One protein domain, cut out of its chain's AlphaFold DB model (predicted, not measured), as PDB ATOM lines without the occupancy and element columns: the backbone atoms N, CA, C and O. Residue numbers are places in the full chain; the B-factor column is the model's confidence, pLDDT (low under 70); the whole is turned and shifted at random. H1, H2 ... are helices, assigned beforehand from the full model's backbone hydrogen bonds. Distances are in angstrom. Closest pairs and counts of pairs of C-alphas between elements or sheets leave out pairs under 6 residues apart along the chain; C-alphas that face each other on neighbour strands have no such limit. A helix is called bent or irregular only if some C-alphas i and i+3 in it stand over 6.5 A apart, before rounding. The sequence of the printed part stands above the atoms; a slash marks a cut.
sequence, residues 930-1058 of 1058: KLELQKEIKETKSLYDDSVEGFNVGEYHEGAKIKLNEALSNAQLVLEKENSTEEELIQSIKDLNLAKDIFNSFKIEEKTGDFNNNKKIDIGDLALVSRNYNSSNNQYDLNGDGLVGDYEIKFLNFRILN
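Overview. This is residues 930 to 1058 of the 1058 residues of the protein "Alpha-L-AF_C domain-containing protein" of Clostridium perfringens E str. JGS1987 (UniProt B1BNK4). An up-and-down bundle of H1, H2 and H3, each running against the one before, makes one end of a rod; a smaller head, the helical hairpin of H4 and H5 with long loops, makes the other. The printed part has 129 residues with five named helices, H1 to H5, and no named strand: all helix. It is loose, radius of gyration of the C-alphas 17.7 A, spanning 56 by 26 by 21 A.

Arrangement. H3, residues 982 to 1001, touches H2, residues 960 to 976, a hairpin at a shallow tilt of 15 degrees, opposite ways; the closest C-alphas, of Leu 964 and Ala 995, are 5.3 A apart. H1, residues 930 to 946, touches H3, closest at C-alphas 933 and 989, 5.9 A, and H2, closest at C-alphas 937 and 968, 6.3 A. H4, residues 1019 to 1027, touches H5, residues 1046 to 1057, closest at C-alphas 1022 and 1052, 6.1 A; both are apart from H1, H2 and H3. Every O i to N i+4 pair is within hydrogen-bond range in H1, H3, H4 and H5; in H2, 12 of 13.

Along the chain. H3 is 29.0 A long, H2 25.3 A, H1 24.2 A. H1 begins at C-alpha 930 (112.109, 59.307, 73.116); H5 ends at C-alpha 1057 (96.782, 101.428, 55.202). H2 is only just irregular: C-alphas 960 and 963 are 6.6 A apart.

Size, cuts and confidence. The farthest C-alphas, of Asn 979 and Ile 1019, are 56.6 A apart. The printed part has no cut; H2 to H3 is a tight link, the other three long. No printed residue is under 70 in pLDDT.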
ATOM      1  N   LYS A 930     111.047  58.821  73.989       83.00
ATOM      2  CA  LYS A 930     112.109  59.307  73.116       83.00
ATOM      3  C   LYS A 930     111.643  59.373  71.665       83.00
ATOM      4  O   LYS A 930     111.967  60.348  70.990       83.00
ATOM      5  N   LEU A 931     110.878  58.384  71.201       81.06
ATOM      6  CA  LEU A 931     110.238  58.406  69.885       81.06
ATOM      7  C   LEU A 931     109.146  59.482  69.807       81.06
ATOM      8  O   LEU A 931     109.087  60.211  68.819       81.06
ATOM      9  N   GLU A 932     108.341  59.643  70.858       82.62
ATOM     10  CA  GLU A 932     107.318  60.696  70.891       82.62
ATOM     11  C   GLU A 932     107.951  62.091  70.854       82.62
ATOM     12  O   GLU A 932     107.583  62.927  70.029       82.62
ATOM     13  N   LEU A 933     108.996  62.327  71.657       91.50
ATOM     14  CA  LEU A 933     109.744  63.582  71.609       91.50
ATOM     15  C   LEU A 933     110.363  63.830  70.218       91.50
ATOM     16  O   LEU A 933     110.401  64.971  69.766       91.50
ATOM     17  N   GLN A 934     110.814  62.788  69.504       90.25
ATOM     18  CA  GLN A 934     111.288  62.919  68.115       90.25
ATOM     19  C   GLN A 934     110.185  63.377  67.160       90.25
ATOM     20  O   GLN A 934     110.442  64.232  66.306       90.25
ATOM     21  N   LYS A 935     108.986  62.797  67.279       85.19
ATOM     22  CA  LYS A 935     107.825  63.160  66.465       85.19
ATOM     23  C   LYS A 935     107.423  64.610  66.726       85.19
ATOM     24  O   LYS A 935     107.374  65.395  65.781       85.19
ATOM     25  N   GLU A 936     107.277  64.990  67.992       88.88
ATOM     26  CA  GLU A 936     106.910  66.353  68.387       88.88
ATOM     27  C   GLU A 936     107.945  67.394  67.951       88.88
ATOM     28  O   GLU A 936     107.589  68.452  67.429       88.88
ATOM     29  N   ILE A 937     109.243  67.093  68.071       95.50
ATOM     30  CA  ILE A 937     110.304  67.961  67.537       95.50
ATOM     31  C   ILE A 937     110.152  68.134  66.026       95.50
ATOM     32  O   ILE A 937     110.300  69.248  65.524       95.50
ATOM     33  N   LYS A 938     109.872  67.056  65.283       92.56
ATOM     34  CA  LYS A 938     109.726  67.110  63.824       92.56
ATOM     35  C   LYS A 938     108.520  67.955  63.410       92.56
ATOM     36  O   LYS A 938     108.654  68.785  62.515       92.56
ATOM     37  N   GLU A 939     107.375  67.760  64.055       89.25
ATOM     38  CA  GLU A 939     106.153  68.524  63.785       89.25
ATOM     39  C   GLU A 939     106.329  70.000  64.136       89.25
ATOM     40  O   GLU A 939     106.082  70.875  63.306       89.25
ATOM     41  N   THR A 940     106.861  70.282  65.328       92.38
ATOM     42  CA  THR A 940     107.146  71.652  65.773       92.38
ATOM     43  C   THR A 940     108.158  72.333  64.860       92.38
ATOM     44  O   THR A 940     108.048  73.527  64.591       92.38
ATOM     45  N   LYS A 941     109.129  71.578  64.336       95.06
ATOM     46  CA  LYS A 941     110.086  72.083  63.356       95.06
ATOM     47  C   LYS A 941     109.418  72.440  62.035       95.06
ATOM     48  O   LYS A 941     109.742  73.489  61.500       95.06
ATOM     49  N   SER A 942     108.491  71.621  61.535       91.31
ATOM     50  CA  SER A 942     107.721  71.968  60.331       91.31
ATOM     51  C   SER A 942     106.929  73.251  60.560       91.31
ATOM     52  O   SER A 942     107.089  74.198  59.807       91.31
ATOM     53  N   LEU A 943     106.186  73.346  61.672       90.88
ATOM     54  CA  LEU A 943     105.455  74.564  62.044       90.88
ATOM     55  C   LEU A 943     106.381  75.790  62.114       90.88
ATOM     56  O   LEU A 943     106.042  76.874  61.634       90.88
ATOM     57  N   TYR A 944     107.567  75.624  62.698       94.31
ATOM     58  CA  TYR A 944     108.579  76.669  62.753       94.31
ATOM     59  C   TYR A 944     109.110  77.049  61.364       94.31
ATOM     60  O   TYR A 944     109.302  78.231  61.099       94.31
ATOM     61  N   ASP A 945     109.371  76.084  60.487       92.44
ATOM     62  CA  ASP A 945     109.948  76.316  59.161       92.44
ATOM     63  C   ASP A 945     108.911  76.927  58.193       92.44
ATOM     64  O   ASP A 945     109.252  77.837  57.435       92.44
ATOM     65  N   ASP A 946     107.648  76.495  58.278       92.12
ATOM     66  CA  ASP A 946     106.543  76.890  57.391       92.12
ATOM     67  C   ASP A 946     105.908  78.238  57.773       92.12
ATOM     68  O   ASP A 946     105.298  78.914  56.942       92.12
ATOM     69  N   SER A 947     106.052  78.667  59.028       93.06
ATOM     70  CA  SER A 947     105.492  79.938  59.496       93.06
ATOM     71  C   SER A 947     106.280  81.151  58.991       93.06
ATOM     72  O   SER A 947     107.508  81.136  58.879       93.06
ATOM     73  N   VAL A 948     105.579  82.255  58.743       94.12
ATOM     74  CA  VAL A 948     106.171  83.539  58.339       94.12
ATOM     75  C   VAL A 948     105.829  84.584  59.395       94.12
ATOM     76  O   VAL A 948     104.672  84.695  59.796       94.12
ATOM     77  N   GLU A 949     106.832  85.329  59.863       94.31
ATOM     78  CA  GLU A 949     106.604  86.493  60.724       94.31
ATOM     79  C   GLU A 949     106.365  87.738  59.866       94.31
ATOM     80  O   GLU A 949     107.105  87.985  58.908       94.31
ATOM     81  N   GLY A 950     105.358  88.531  60.218       93.75
ATOM     82  CA  GLY A 950     104.987  89.717  59.459       93.75
ATOM     83  C   GLY A 950     103.741  90.408  60.003       93.75
ATOM     84  O   GLY A 950     103.515  90.426  61.211       93.75
ATOM     85  N   PHE A 951     102.972  91.043  59.118       94.25
ATOM     86  CA  PHE A 951     101.810  91.872  59.467       94.25
ATOM     87  C   PHE A 951     100.506  91.436  58.784       94.25
ATOM     88  O   PHE A 951      99.453  91.991  59.105       94.25
ATOM     89  N   ASN A 952     100.553  90.487  57.848       93.31
ATOM     90  CA  ASN A 952      99.367  90.016  57.140       93.31
ATOM     91  C   ASN A 952      98.580  89.006  57.982       93.31
ATOM     92  O   ASN A 952      99.127  88.330  58.851       93.31
ATOM     93  N   VAL A 953      97.285  88.874  57.691       89.31
ATOM     94  CA  VAL A 953      96.447  87.823  58.283       89.31
ATOM     95  C   VAL A 953      97.013  86.456  57.891       89.31
ATOM     96  O   VAL A 953      97.376  86.231  56.738       89.31
ATOM     97  N   GLY A 954      97.124  85.555  58.865       87.44
ATOM     98  CA  GLY A 954      97.748  84.242  58.708       87.44
ATOM     99  C   GLY A 954      99.255  84.207  58.992       87.44
ATOM    100  O   GLY A 954      99.776  83.119  59.238       87.44
ATOM    101  N   GLU A 955      99.943  85.356  59.018       95.25
ATOM    102  CA  GLU A 955     101.327  85.472  59.500       95.25
ATOM    103  C   GLU A 955     101.368  85.546  61.036       95.25
ATOM    104  O   GLU A 955     100.343  85.666  61.707       95.25
ATOM    105  N   TYR A 956     102.564  85.471  61.608       94.75
ATOM    106  CA  TYR A 956     102.793  85.556  63.049       94.75
ATOM    107  C   TYR A 956     103.457  86.880  63.415       94.75
ATOM    108  O   TYR A 956     104.223  87.439  62.628       94.75
ATOM    109  N   HIS A 957     103.192  87.389  64.617       94.31
ATOM    110  CA  HIS A 957     103.856  88.603  65.075       94.31
ATOM    111  C   HIS A 957     105.388  88.437  65.181       94.31
ATOM    112  O   HIS A 957     105.888  87.362  65.512       94.31
ATOM    113  N   GLU A 958     106.144  89.505  64.899       90.31
ATOM    114  CA  GLU A 958     107.617  89.501  64.949       90.31
ATOM    115  C   GLU A 958     108.117  89.084  66.337       90.31
ATOM    116  O   GLU A 958     107.759  89.695  67.339       90.31
ATOM    117  N   GLY A 959     108.972  88.063  66.404       87.12
ATOM    118  CA  GLY A 959     109.496  87.528  67.660       87.12
ATOM    119  C   GLY A 959     108.727  86.322  68.205       87.12
ATOM    120  O   GLY A 959     109.246  85.650  69.104       87.12
ATOM    121  N   ALA A 960     107.568  85.969  67.636       89.19
ATOM    122  CA  ALA A 960     106.816  84.765  67.993       89.19
ATOM    123  C   ALA A 960     107.686  83.500  67.895       89.19
ATOM    124  O   ALA A 960     107.651  82.631  68.772       89.19
ATOM    125  N   LYS A 961     108.552  83.423  66.878       92.75
ATOM    126  CA  LYS A 961     109.442  82.280  66.633       92.75
ATOM    127  C   LYS A 961     110.496  82.057  67.717       92.75
ATOM    128  O   LYS A 961     111.041  80.958  67.807       92.75
ATOM    129  N   ILE A 962     110.812  83.056  68.541       89.06
ATOM    130  CA  ILE A 962     111.929  82.980  69.497       89.06
ATOM    131  C   ILE A 962     111.674  81.894  70.548       89.06
ATOM    132  O   ILE A 962     112.488  80.981  70.691       89.06
ATOM    133  N   LYS A 963     110.526  81.948  71.236       84.62
ATOM    134  CA  LYS A 963     110.177  80.988  72.301       84.62
ATOM    135  C   LYS A 963     109.984  79.574  71.758       84.62
ATOM    136  O   LYS A 963     110.400  78.612  72.401       84.62
ATOM    137  N   LEU A 964     109.411  79.453  70.557       93.25
ATOM    138  CA  LEU A 964     109.243  78.161  69.893       93.25
ATOM    139  C   LEU A 964     110.602  77.525  69.571       93.25
ATOM    140  O   LEU A 964     110.821  76.353  69.864       93.25
ATOM    141  N   ASN A 965     111.547  78.308  69.041       95.69
ATOM    142  CA  ASN A 965     112.894  77.825  68.737       95.69
ATOM    143  C   ASN A 965     113.700  77.466  69.996       95.69
ATOM    144  O   ASN A 965     114.480  76.512  69.978       95.69
ATOM    145  N   GLU A 966     113.533  78.217  71.089       93.75
ATOM    146  CA  GLU A 966     114.152  77.898  72.381       93.75
ATOM    147  C   GLU A 966     113.648  76.556  72.923       93.75
ATOM    148  O   GLU A 966     114.459  75.697  73.279       93.75
ATOM    149  N   ALA A 967     112.330  76.339  72.925       94.44
ATOM    150  CA  ALA A 967     111.736  75.072  73.338       94.44
ATOM    151  C   ALA A 967     112.178  73.915  72.431       94.44
ATOM    152  O   ALA A 967     112.569  72.862  72.931       94.44
ATOM    153  N   LEU A 968     112.219  74.133  71.113       96.50
ATOM    154  CA  LEU A 968     112.680  73.144  70.137       96.50
ATOM    155  C   LEU A 968     114.156  72.775  70.339       96.50
ATOM    156  O   LEU A 968     114.520  71.601  70.296       96.50
ATOM    157  N   SER A 969     115.003  73.762  70.634       96.00
ATOM    158  CA  SER A 969     116.420  73.540  70.948       96.00
ATOM    159  C   SER A 969     116.597  72.766  72.257       96.00
ATOM    160  O   SER A 969     117.410  71.843  72.321       96.00
ATOM    161  N   ASN A 970     115.826  73.100  73.294       94.81
ATOM    162  CA  ASN A 970     115.855  72.385  74.571       94.81
ATOM    163  C   ASN A 970     115.373  70.939  74.416       94.81
ATOM    164  O   ASN A 970     116.020  70.022  74.921       94.81
ATOM    165  N   ALA A 971     114.302  70.728  73.652       95.94
ATOM    166  CA  ALA A 971     113.791  69.408  73.324       95.94
ATOM    167  C   ALA A 971     114.819  68.559  72.572       95.94
ATOM    168  O   ALA A 971     115.053  67.404  72.930       95.94
ATOM    169  N   GLN A 972     115.521  69.151  71.602       96.56
ATOM    170  CA  GLN A 972     116.608  68.485  70.890       96.56
ATOM    171  C   GLN A 972     117.751  68.069  71.836       96.56
ATOM    172  O   GLN A 972     118.271  66.960  71.721       96.56
ATOM    173  N   LEU A 973     118.112  68.908  72.815       96.00
ATOM    174  CA  LEU A 973     119.133  68.572  73.818       96.00
ATOM    175  C   LEU A 973     118.702  67.417  74.732       96.00
ATOM    176  O   LEU A 973     119.517  66.543  75.042       96.00
ATOM    177  N   VAL A 974     117.436  67.400  75.161       95.62
ATOM    178  CA  VAL A 974     116.875  66.289  75.947       95.62
ATOM    179  C   VAL A 974     116.842  65.011  75.110       95.62
ATOM    180  O   VAL A 974     117.157  63.939  75.621       95.62
ATOM    181  N   LEU A 975     116.544  65.105  73.815       93.75
ATOM    182  CA  LEU A 975     116.537  63.961  72.911       93.75
ATOM    183  C   LEU A 975     117.943  63.368  72.683       93.75
ATOM    184  O   LEU A 975     118.118  62.144  72.675       93.75
ATOM    185  N   GLU A 976     118.950  64.225  72.497       94.44
ATOM    186  CA  GLU A 976     120.339  63.835  72.205       94.44
ATOM    187  C   GLU A 976     121.100  63.310  73.430       94.44
ATOM    188  O   GLU A 976     122.139  62.655  73.292       94.44
ATOM    189  N   LYS A 977     120.592  63.555  74.640       92.06
ATOM    190  CA  LYS A 977     121.200  63.061  75.874       92.06
ATOM    191  C   LYS A 977     121.125  61.522  75.938       92.06
ATOM    192  O   LYS A 977     120.088  60.888  75.750       92.06
ATOM    193  N   GLU A 978     122.283  60.906  76.195       83.81
ATOM    194  CA  GLU A 978     122.476  59.445  76.127       83.81
ATOM    195  C   GLU A 978     121.651  58.690  77.189       83.81
ATOM    196  O   GLU A 978     121.173  57.593  76.926       83.81
ATOM    197  N   ASN A 979     121.424  59.316  78.353       86.81
ATOM    198  CA  ASN A 979     120.666  58.768  79.487       86.81
ATOM    199  C   ASN A 979     119.565  59.738  79.958       86.81
ATOM    200  O   ASN A 979     119.554  60.135  81.127       86.81
ATOM    201  N   SER A 980     118.702  60.201  79.055       87.75
ATOM    202  CA  SER A 980     117.524  60.999  79.432       87.75
ATOM    203  C   SER A 980     116.560  60.157  80.257       87.75
ATOM    204  O   SER A 980     116.275  59.016  79.890       87.75
ATOM    205  N   THR A 981     116.088  60.692  81.382       87.25
ATOM    206  CA  THR A 981     115.076  60.007  82.195       87.25
ATOM    207  C   THR A 981     113.689  60.172  81.580       87.25
ATOM    208  O   THR A 981     113.443  61.103  80.815       87.25
ATOM    209  N   GLU A 982     112.761  59.289  81.942       77.50
ATOM    210  CA  GLU A 982     111.356  59.393  81.532       77.50
ATOM    211  C   GLU A 982     110.741  60.746  81.936       77.50
ATOM    212  O   GLU A 982     110.131  61.419  81.112       77.50
ATOM    213  N   GLU A 983     111.000  61.209  83.165       82.19
ATOM    214  CA  GLU A 983     110.556  62.527  83.646       82.19
ATOM    215  C   GLU A 983     111.103  63.686  82.797       82.19
ATOM    216  O   GLU A 983     110.378  64.642  82.528       82.19
ATOM    217  N   GLU A 984     112.363  63.608  82.351       88.19
ATOM    218  CA  GLU A 984     112.964  64.627  81.483       88.19
ATOM    219  C   GLU A 984     112.313  64.642  80.097       88.19
ATOM    220  O   GLU A 984     112.041  65.717  79.564       88.19
ATOM    221  N   LEU A 985     112.030  63.464  79.528       87.38
ATOM    222  CA  LEU A 985     111.364  63.342  78.232       87.38
ATOM    223  C   LEU A 985     109.919  63.862  78.303       87.38
ATOM    224  O   LEU A 985     109.528  64.682  77.476       87.38
ATOM    225  N   ILE A 986     109.160  63.477  79.335       80.19
ATOM    226  CA  ILE A 986     107.790  63.961  79.576       80.19
ATOM    227  C   ILE A 986     107.763  65.480  79.735       80.19
ATOM    228  O   ILE A 986     106.932  66.153  79.124       80.19
ATOM    229  N   GLN A 987     108.647  66.030  80.571       86.88
ATOM    230  CA  GLN A 987     108.680  67.471  80.802       86.88
ATOM    231  C   GLN A 987     109.042  68.216  79.517       86.88
ATOM    232  O   GLN A 987     108.419  69.225  79.205       86.88
ATOM    233  N   SER A 988     109.971  67.676  78.728       94.12
ATOM    234  CA  SER A 988     110.348  68.263  77.447       94.12
ATOM    235  C   SER A 988     109.208  68.268  76.426       94.12
ATOM    236  O   SER A 988     109.082  69.241  75.689       94.12
ATOM    237  N   ILE A 989     108.383  67.216  76.377       86.25
ATOM    238  CA  ILE A 989     107.185  67.172  75.520       86.25
ATOM    239  C   ILE A 989     106.181  68.242  75.971       86.25
ATOM    240  O   ILE A 989     105.675  69.004  75.149       86.25
ATOM    241  N   LYS A 990     105.927  68.355  77.282       86.38
ATOM    242  CA  LYS A 990     105.024  69.378  77.842       86.38
ATOM    243  C   LYS A 990     105.492  70.798  77.537       86.38
ATOM    244  O   LYS A 990     104.681  71.626  77.132       86.38
ATOM    245  N   ASP A 991     106.781  71.069  77.717       90.81
ATOM    246  CA  ASP A 991     107.367  72.386  77.462       90.81
ATOM    247  C   ASP A 991     107.293  72.750  75.970       90.81
ATOM    248  O   ASP A 991     107.008  73.900  75.628       90.81
ATOM    249  N   LEU A 992     107.504  71.774  75.079       91.94
ATOM    250  CA  LEU A 992     107.412  71.969  73.632       91.94
ATOM    251  C   LEU A 992     105.968  72.236  73.181       91.94
ATOM    252  O   LEU A 992     105.741  73.155  72.396       91.94
ATOM    253  N   ASN A 993     104.993  71.506  73.730       87.38
ATOM    254  CA  ASN A 993     103.574  71.736  73.452       87.38
ATOM    255  C   ASN A 993     103.089  73.094  73.968       87.38
ATOM    256  O   ASN A 993     102.497  73.858  73.211       87.38
ATOM    257  N   LEU A 994     103.459  73.471  75.196       88.06
ATOM    258  CA  LEU A 994     103.166  74.807  75.717       88.06
ATOM    259  C   LEU A 994     103.765  75.911  74.826       88.06
ATOM    260  O   LEU A 994     103.153  76.960  74.625       88.06
ATOM    261  N   ALA A 995     104.962  75.691  74.276       91.88
ATOM    262  CA  ALA A 995     105.578  76.640  73.358       91.88
ATOM    263  C   ALA A 995     104.831  76.743  72.015       91.88
ATOM    264  O   ALA A 995     104.726  77.855  71.495       91.88
ATOM    265  N   LYS A 996     104.287  75.638  71.475       90.94
ATOM    266  CA  LYS A 996     103.408  75.642  70.283       90.94
ATOM    267  C   LYS A 996     102.132  76.442  70.543       90.94
ATOM    268  O   LYS A 996     101.767  77.261  69.706       90.94
ATOM    269  N   ASP A 997     101.505  76.269  71.703       87.25
ATOM    270  CA  ASP A 997     100.284  77.001  72.072       87.25
ATOM    271  C   ASP A 997     100.544  78.509  72.159       87.25
ATOM    272  O   ASP A 997      99.828  79.319  71.567       87.25
ATOM    273  N   ILE A 998     101.630  78.895  72.837       87.94
ATOM    274  CA  ILE A 998     102.066  80.293  72.910       87.94
ATOM    275  C   ILE A 998     102.374  80.829  71.508       87.94
ATOM    276  O   ILE A 998     101.958  81.935  71.175       87.94
ATOM    277  N   PHE A 999     103.076  80.062  70.675       93.38
ATOM    278  CA  PHE A 999     103.377  80.452  69.300       93.38
ATOM    279  C   PHE A 999     102.103  80.694  68.477       93.38
ATOM    280  O   PHE A 999     101.971  81.746  67.856       93.38
ATOM    281  N   ASN A1000     101.139  79.773  68.535       89.44
ATOM    282  CA  ASN A1000      99.850  79.887  67.853       89.44
ATOM    283  C   ASN A1000      99.026  81.083  68.337       89.44
ATOM    284  O   ASN A1000      98.349  81.708  67.525       89.44
ATOM    285  N   SER A1001      99.158  81.483  69.605       88.38
ATOM    286  CA  SER A1001      98.494  82.691  70.118       88.38
ATOM    287  C   SER A1001      98.990  84.005  69.490       88.38
ATOM    288  O   SER A1001      98.289  85.012  69.555       88.38
ATOM    289  N   PHE A1002     100.169  84.008  68.855       92.06
ATOM    290  CA  PHE A1002     100.720  85.170  68.146       92.06
ATOM    291  C   PHE A1002     100.339  85.229  66.660       92.06
ATOM    292  O   PHE A1002     100.858  86.081  65.930       92.06
ATOM    293  N   LYS A1003      99.472  84.325  66.188       94.00
ATOM    294  CA  LYS A1003      98.968  84.348  64.815       94.00
ATOM    295  C   LYS A1003      98.067  85.567  64.603       94.00
ATOM    296  O   LYS A1003      97.204  85.882  65.420       94.00
ATOM    297  N   ILE A1004      98.270  86.254  63.489       94.50
ATOM    298  CA  ILE A1004      97.507  87.439  63.113       94.50
ATOM    299  C   ILE A1004      96.197  86.987  62.478       94.50
ATOM    300  O   ILE A1004      96.181  86.355  61.422       94.50
ATOM    301  N   GLU A1005      95.091  87.361  63.103       91.69
ATOM    302  CA  GLU A1005      93.737  87.141  62.617       91.69
ATOM    303  C   GLU A1005      93.154  88.446  62.053       91.69
ATOM    304  O   GLU A1005      93.688  89.547  62.247       91.69
ATOM    305  N   GLU A1006      92.010  88.335  61.379       88.38
ATOM    306  CA  GLU A1006      91.283  89.482  60.823       88.38
ATOM    307  C   GLU A1006      91.026  90.570  61.876       88.38
ATOM    308  O   GLU A1006      91.277  91.750  61.639       88.38
ATOM    309  N   LYS A1007      90.633  90.175  63.090       88.38
ATOM    310  CA  LYS A1007      90.346  91.095  64.204       88.38
ATOM    311  C   LYS A1007      91.583  91.582  64.973       88.38
ATOM    312  O   LYS A1007      91.447  92.438  65.845       88.38
ATOM    313  N   THR A1008      92.778  91.044  64.713       91.50
ATOM    314  CA  THR A1008      93.987  91.398  65.475       91.50
ATOM    315  C   THR A1008      94.323  92.875  65.275       91.50
ATOM    316  O   THR A1008      94.726  93.280  64.187       91.50
ATOM    317  N   GLY A1009      94.172  93.674  66.335       89.31
ATOM    318  CA  GLY A1009      94.384  95.124  66.318       89.31
ATOM    319  C   GLY A1009      93.116  95.977  66.440       89.31
ATOM    320  O   GLY A1009      93.251  97.184  66.619       89.31
ATOM    321  N   ASP A1010      91.912  95.395  66.402       92.44
ATOM    322  CA  ASP A1010      90.672  96.095  66.781       92.44
ATOM    323  C   ASP A1010      90.542  96.103  68.312       92.44
ATOM    324  O   ASP A1010      90.025  95.181  68.939       92.44
ATOM    325  N   PHE A1011      91.072  97.147  68.940       92.62
ATOM    326  CA  PHE A1011      91.100  97.284  70.391       92.62
ATOM    327  C   PHE A1011      89.861  97.968  70.962       92.62
ATOM    328  O   PHE A1011      89.661  97.960  72.182       92.62
ATOM    329  N   ASN A1012      89.064  98.614  70.113       90.50
ATOM    330  CA  ASN A1012      87.850  99.304  70.524       90.50
ATOM    331  C   ASN A1012      86.565  98.503  70.216       90.50
ATOM    332  O   ASN A1012      85.482  98.923  70.632       90.50
ATOM    333  N   ASN A1013      86.709  97.318  69.609       86.69
ATOM    334  CA  ASN A1013      85.663  96.360  69.255       86.69
ATOM    335  C   ASN A1013      84.602  96.944  68.307       86.69
ATOM    336  O   ASN A1013      83.417  96.611  68.415       86.69
ATOM    337  N   ASN A1014      84.996  97.833  67.391       90.19
ATOM    338  CA  ASN A1014      84.082  98.388  66.382       90.19
ATOM    339  C   ASN A1014      84.059  97.581  65.073       90.19
ATOM    340  O   ASN A1014      83.385  97.993  64.121       90.19
ATOM    341  N   LYS A1015      84.747  96.432  65.040       85.81
ATOM    342  CA  LYS A1015      84.907  95.528  63.894       85.81
ATOM    343  C   LYS A1015      85.701  96.139  62.736       85.81
ATOM    344  O   LYS A1015      85.548  95.711  61.592       85.81
ATOM    345  N   LYS A1016      86.511  97.163  63.001       88.44
ATOM    346  CA  LYS A1016      87.414  97.802  62.038       88.44
ATOM    347  C   LYS A1016      88.743  98.080  62.719       88.44
ATOM    348  O   LYS A1016      88.776  98.430  63.884       88.44
ATOM    349  N   ILE A1017      89.831  97.981  61.966       90.94
ATOM    350  CA  ILE A1017      91.130  98.461  62.432       90.94
ATOM    351  C   ILE A1017      91.288  99.873  61.886       90.94
ATOM    352  O   ILE A1017      91.478 100.071  60.684       90.94
ATOM    353  N   ASP A1018      91.131 100.871  62.750       93.81
ATOM    354  CA  ASP A1018      91.152 102.271  62.341       93.81
ATOM    355  C   ASP A1018      92.004 103.158  63.262       93.81
ATOM    356  O   ASP A1018      92.742 102.718  64.148       93.81
ATOM    357  N   ILE A1019      91.969 104.468  63.009       93.75
ATOM    358  CA  ILE A1019      92.767 105.434  63.771       93.75
ATOM    359  C   ILE A1019      92.374 105.487  65.261       93.75
ATOM    360  O   ILE A1019      93.160 105.965  66.081       93.75
ATOM    361  N   GLY A1020      91.177 105.013  65.617       93.62
ATOM    362  CA  GLY A1020      90.713 104.831  66.987       93.62
ATOM    363  C   GLY A1020      91.538 103.787  67.735       93.62
ATOM    364  O   GLY A1020      91.990 104.060  68.849       93.62
ATOM    365  N   ASP A1021      91.835 102.654  67.101       95.00
ATOM    366  CA  ASP A1021      92.699 101.607  67.662       95.00
ATOM    367  C   ASP A1021      94.140 102.079  67.789       95.00
ATOM    368  O   ASP A1021      94.770 101.930  68.840       95.00
ATOM    369  N   LEU A1022      94.634 102.767  66.755       95.38
ATOM    370  CA  LEU A1022      95.960 103.377  66.791       95.38
ATOM    371  C   LEU A1022      96.082 104.395  67.928       95.38
ATOM    372  O   LEU A1022      97.130 104.473  68.571       95.38
ATOM    373  N   ALA A1023      95.028 105.160  68.218       94.88
ATOM    374  CA  ALA A1023      95.014 106.092  69.340       94.88
ATOM    375  C   ALA A1023      95.059 105.370  70.699       94.88
ATOM    376  O   ALA A1023      95.727 105.856  71.617       94.88
ATOM    377  N   LEU A1024      94.393 104.215  70.834       94.88
ATOM    378  CA  LEU A1024      94.436 103.393  72.048       94.88
ATOM    379  C   LEU A1024      95.832 102.814  72.294       94.88
ATOM    380  O   LEU A1024      96.357 102.961  73.401       94.88
ATOM    381  N   VAL A1025      96.467 102.245  71.269       95.25
ATOM    382  CA  VAL A1025      97.850 101.753  71.366       95.25
ATOM    383  C   VAL A1025      98.817 102.901  71.637       95.25
ATOM    384  O   VAL A1025      99.605 102.832  72.577       95.25
ATOM    385  N   SER A1026      98.704 104.015  70.907       94.31
ATOM    386  CA  SER A1026      99.565 105.196  71.095       94.31
ATOM    387  C   SER A1026      99.471 105.773  72.506       94.31
ATOM    388  O   SER A1026     100.465 106.242  73.060       94.31
ATOM    389  N   ARG A1027      98.284 105.733  73.125       94.88
ATOM    390  CA  ARG A1027      98.087 106.161  74.517       94.88
ATOM    391  C   ARG A1027      98.830 105.269  75.514       94.88
ATOM    392  O   ARG A1027      99.197 105.752  76.583       94.88
ATOM    393  N   ASN A1028      99.029 104.000  75.171       94.62
ATOM    394  CA  ASN A1028      99.733 103.012  75.982       94.62
ATOM    395  C   ASN A1028     101.201 102.840  75.557       94.62
ATOM    396  O   ASN A1028     101.868 101.955  76.083       94.62
ATOM    397  N   TYR A1029     101.726 103.683  74.665       94.62
ATOM    398  CA  TYR A1029     103.111 103.585  74.209       94.62
ATOM    399  C   TYR A1029     104.101 103.654  75.383       94.62
ATOM    400  O   TYR A1029     104.006 104.529  76.252       94.62
ATOM    401  N   ASN A1030     105.076 102.747  75.378       93.56
ATOM    402  CA  ASN A1030     106.072 102.524  76.422       93.56
ATOM    403  C   ASN A1030     105.477 102.060  77.770       93.56
ATOM    404  O   ASN A1030     106.016 102.372  78.837       93.56
ATOM    405  N   SER A1031     104.347 101.344  77.732       93.75
ATOM    406  CA  SER A1031     103.737 100.688  78.896       93.75
ATOM    407  C   SER A1031     103.805  99.164  78.786       93.75
ATOM    408  O   SER A1031     103.881  98.620  77.692       93.75
ATOM    409  N   SER A1032     103.728  98.477  79.925       92.81
ATOM    410  CA  SER A1032     103.677  97.012  80.019       92.81
ATOM    411  C   SER A1032     102.233  96.494  80.033       92.81
ATOM    412  O   SER A1032     101.855  95.699  80.897       92.81
ATOM    413  N   ASN A1033     101.370  97.062  79.188       90.94
ATOM    414  CA  ASN A1033      99.969  96.669  79.123       90.94
ATOM    415  C   ASN A1033      99.789  95.532  78.113       90.94
ATOM    416  O   ASN A1033      99.672  95.787  76.918       90.94
ATOM    417  N   ASN A1034      99.702  94.301  78.622       86.69
ATOM    418  CA  ASN A1034      99.577  93.078  77.824       86.69
ATOM    419  C   ASN A1034      98.392  93.079  76.849       86.69
ATOM    420  O   ASN A1034      98.410  92.326  75.889       86.69
ATOM    421  N   GLN A1035      97.356  93.894  77.085       90.56
ATOM    422  CA  GLN A1035      96.237  93.998  76.146       90.56
ATOM    423  C   GLN A1035      96.685  94.539  74.784       90.56
ATOM    424  O   GLN A1035      96.102  94.176  73.772       90.56
ATOM    425  N   TYR A1036      97.669  95.437  74.770       92.50
ATOM    426  CA  TYR A1036      98.107  96.131  73.563       92.50
ATOM    427  C   TYR A1036      99.465  95.648  73.061       92.50
ATOM    428  O   TYR A1036      99.867  96.100  72.004       92.50
ATOM    429  N   ASP A1037     100.168  94.798  73.808       91.81
ATOM    430  CA  ASP A1037     101.468  94.220  73.452       91.81
ATOM    431  C   ASP A1037     101.233  92.997  72.555       91.81
ATOM    432  O   ASP A1037     100.875  91.921  73.036       91.81
ATOM    433  N   LEU A1038     101.338  93.197  71.241       89.88
ATOM    434  CA  LEU A1038     100.920  92.214  70.242       89.88
ATOM    435  C   LEU A1038     102.003  91.163  69.989       89.88
ATOM    436  O   LEU A1038     101.682  90.007  69.727       89.88
ATOM    437  N   ASN A1039     103.279  91.544  70.063       89.56
ATOM    438  CA  ASN A1039     104.395  90.606  69.907       89.56
ATOM    439  C   ASN A1039     104.846  89.959  71.229       89.56
ATOM    440  O   ASN A1039     105.671  89.043  71.217       89.56
ATOM    441  N   GLY A1040     104.305  90.402  72.366       85.81
ATOM    442  CA  GLY A1040     104.595  89.832  73.675       85.81
ATOM    443  C   GLY A1040     106.025  90.094  74.147       85.81
ATOM    444  O   GLY A1040     106.577  89.268  74.888       85.81
ATOM    445  N   ASP A1041     106.637  91.202  73.712       87.69
ATOM    446  CA  ASP A1041     107.982  91.611  74.138       87.69
ATOM    447  C   ASP A1041     107.995  92.307  75.517       87.69
ATOM    448  O   ASP A1041     109.059  92.575  76.093       87.69
ATOM    449  N   GLY A1042     106.809  92.508  76.099       88.69
ATOM    450  CA  GLY A1042     106.579  93.115  77.401       88.69
ATOM    451  C   GLY A1042     106.381  94.629  77.349       88.69
ATOM    452  O   GLY A1042     106.250  95.249  78.414       88.69
ATOM    453  N   LEU A1043     106.390  95.244  76.159       92.62
ATOM    454  CA  LEU A1043     106.262  96.682  75.959       92.62
ATOM    455  C   LEU A1043     105.412  97.013  74.729       92.62
ATOM    456  O   LEU A1043     105.772  96.743  73.598       92.62
ATOM    457  N   VAL A1044     104.354  97.794  74.937       93.69
ATOM    458  CA  VAL A1044     103.619  98.427  73.834       93.69
ATOM    459  C   VAL A1044     104.529  99.471  73.186       93.69
ATOM    460  O   VAL A1044     104.804 100.513  73.793       93.69
ATOM    461  N   GLY A1045     105.020  99.211  71.979       93.12
ATOM    462  CA  GLY A1045     106.146  99.943  71.415       93.12
ATOM    463  C   GLY A1045     105.987 100.317  69.947       93.12
ATOM    464  O   GLY A1045     104.896 100.528  69.418       93.12
ATOM    465  N   ASP A1046     107.129 100.470  69.278       94.00
ATOM    466  CA  ASP A1046     107.173 100.818  67.856       94.00
ATOM    467  C   ASP A1046     106.576  99.722  66.969       94.00
ATOM    468  O   ASP A1046     106.144 100.020  65.854       94.00
ATOM    469  N   TYR A1047     106.583  98.471  67.433       94.75
ATOM    470  CA  TYR A1047     106.063  97.333  66.691       94.75
ATOM    471  C   TYR A1047     104.543  97.440  66.510       94.75
ATOM    472  O   TYR A1047     104.073  97.505  65.375       94.75
ATOM    473  N   GLU A1048     103.786  97.601  67.596       95.50
ATOM    474  CA  GLU A1048     102.323  97.720  67.583       95.50
ATOM    475  C   GLU A1048     101.861  98.911  66.740       95.50
ATOM    476  O   GLU A1048     100.893  98.831  65.984       95.50
ATOM    477  N   ILE A1049     102.585 100.031  66.843       94.50
ATOM    478  CA  ILE A1049     102.310 101.234  66.056       94.50
ATOM    479  C   ILE A1049     102.518 100.963  64.566       94.50
ATOM    480  O   ILE A1049     101.726 101.424  63.743       94.50
ATOM    481  N   LYS A1050     103.574 100.239  64.186       95.44
ATOM    482  CA  LYS A1050     103.818  99.873  62.784       95.44
ATOM    483  C   LYS A1050     102.791  98.869  62.277       95.44
ATOM    484  O   LYS A1050     102.302  99.064  61.170       95.44
ATOM    485  N   PHE A1051     102.445  97.869  63.084       95.81
ATOM    486  CA  PHE A1051     101.431  96.873  62.757       95.81
ATOM    487  C   PHE A1051     100.077  97.536  62.493       95.81
ATOM    488  O   PHE A1051      99.522  97.377  61.408       95.81
ATOM    489  N   LEU A1052      99.584  98.370  63.416       95.31
ATOM    490  CA  LEU A1052      98.315  99.072  63.217       95.31
ATOM    491  C   LEU A1052      98.370 100.032  62.031       95.31
ATOM    492  O   LEU A1052      97.443 100.061  61.233       95.31
ATOM    493  N   ASN A1053      99.463 100.782  61.850       95.31
ATOM    494  CA  ASN A1053      99.604 101.615  60.654       95.31
ATOM    495  C   ASN A1053      99.557 100.782  59.366       95.31
ATOM    496  O   ASN A1053      98.942 101.215  58.399       95.31
ATOM    497  N   PHE A1054     100.183  99.604  59.339       95.06
ATOM    498  CA  PHE A1054     100.135  98.711  58.185       95.06
ATOM    499  C   PHE A1054      98.710  98.215  57.917       95.06
ATOM    500  O   PHE A1054      98.253  98.344  56.786       95.06
ATOM    501  N   ARG A1055      98.005  97.733  58.949       92.56
ATOM    502  CA  ARG A1055      96.624  97.216  58.872       92.56
ATOM    503  C   ARG A1055      95.567  98.288  58.579       92.56
ATOM    504  O   ARG A1055      94.482  97.966  58.128       92.56
ATOM    505  N   ILE A1056      95.855  99.557  58.872       93.12
ATOM    506  CA  ILE A1056      94.978 100.690  58.523       93.12
ATOM    507  C   ILE A1056      95.179 101.106  57.059       93.12
ATOM    508  O   ILE A1056      94.268 101.644  56.430       93.12
ATOM    509  N   LEU A1057      96.399 100.948  56.533       89.94
ATOM    510  CA  LEU A1057      96.782 101.428  55.202       89.94
ATOM    511  C   LEU A1057      96.582 100.398  54.087       89.94
ATOM    512  O   LEU A1057      96.502 100.808  52.926       89.94
ATOM    513  N   ASN A1058      96.541  99.111  54.425       84.75
ATOM    514  CA  ASN A1058      96.318  97.980  53.523       84.75
ATOM    515  C   ASN A1058      95.095  97.218  54.007       84.75
ATOM    516  O   ASN A1058      94.325  96.779  53.126       84.75
TER     517      ASN A1058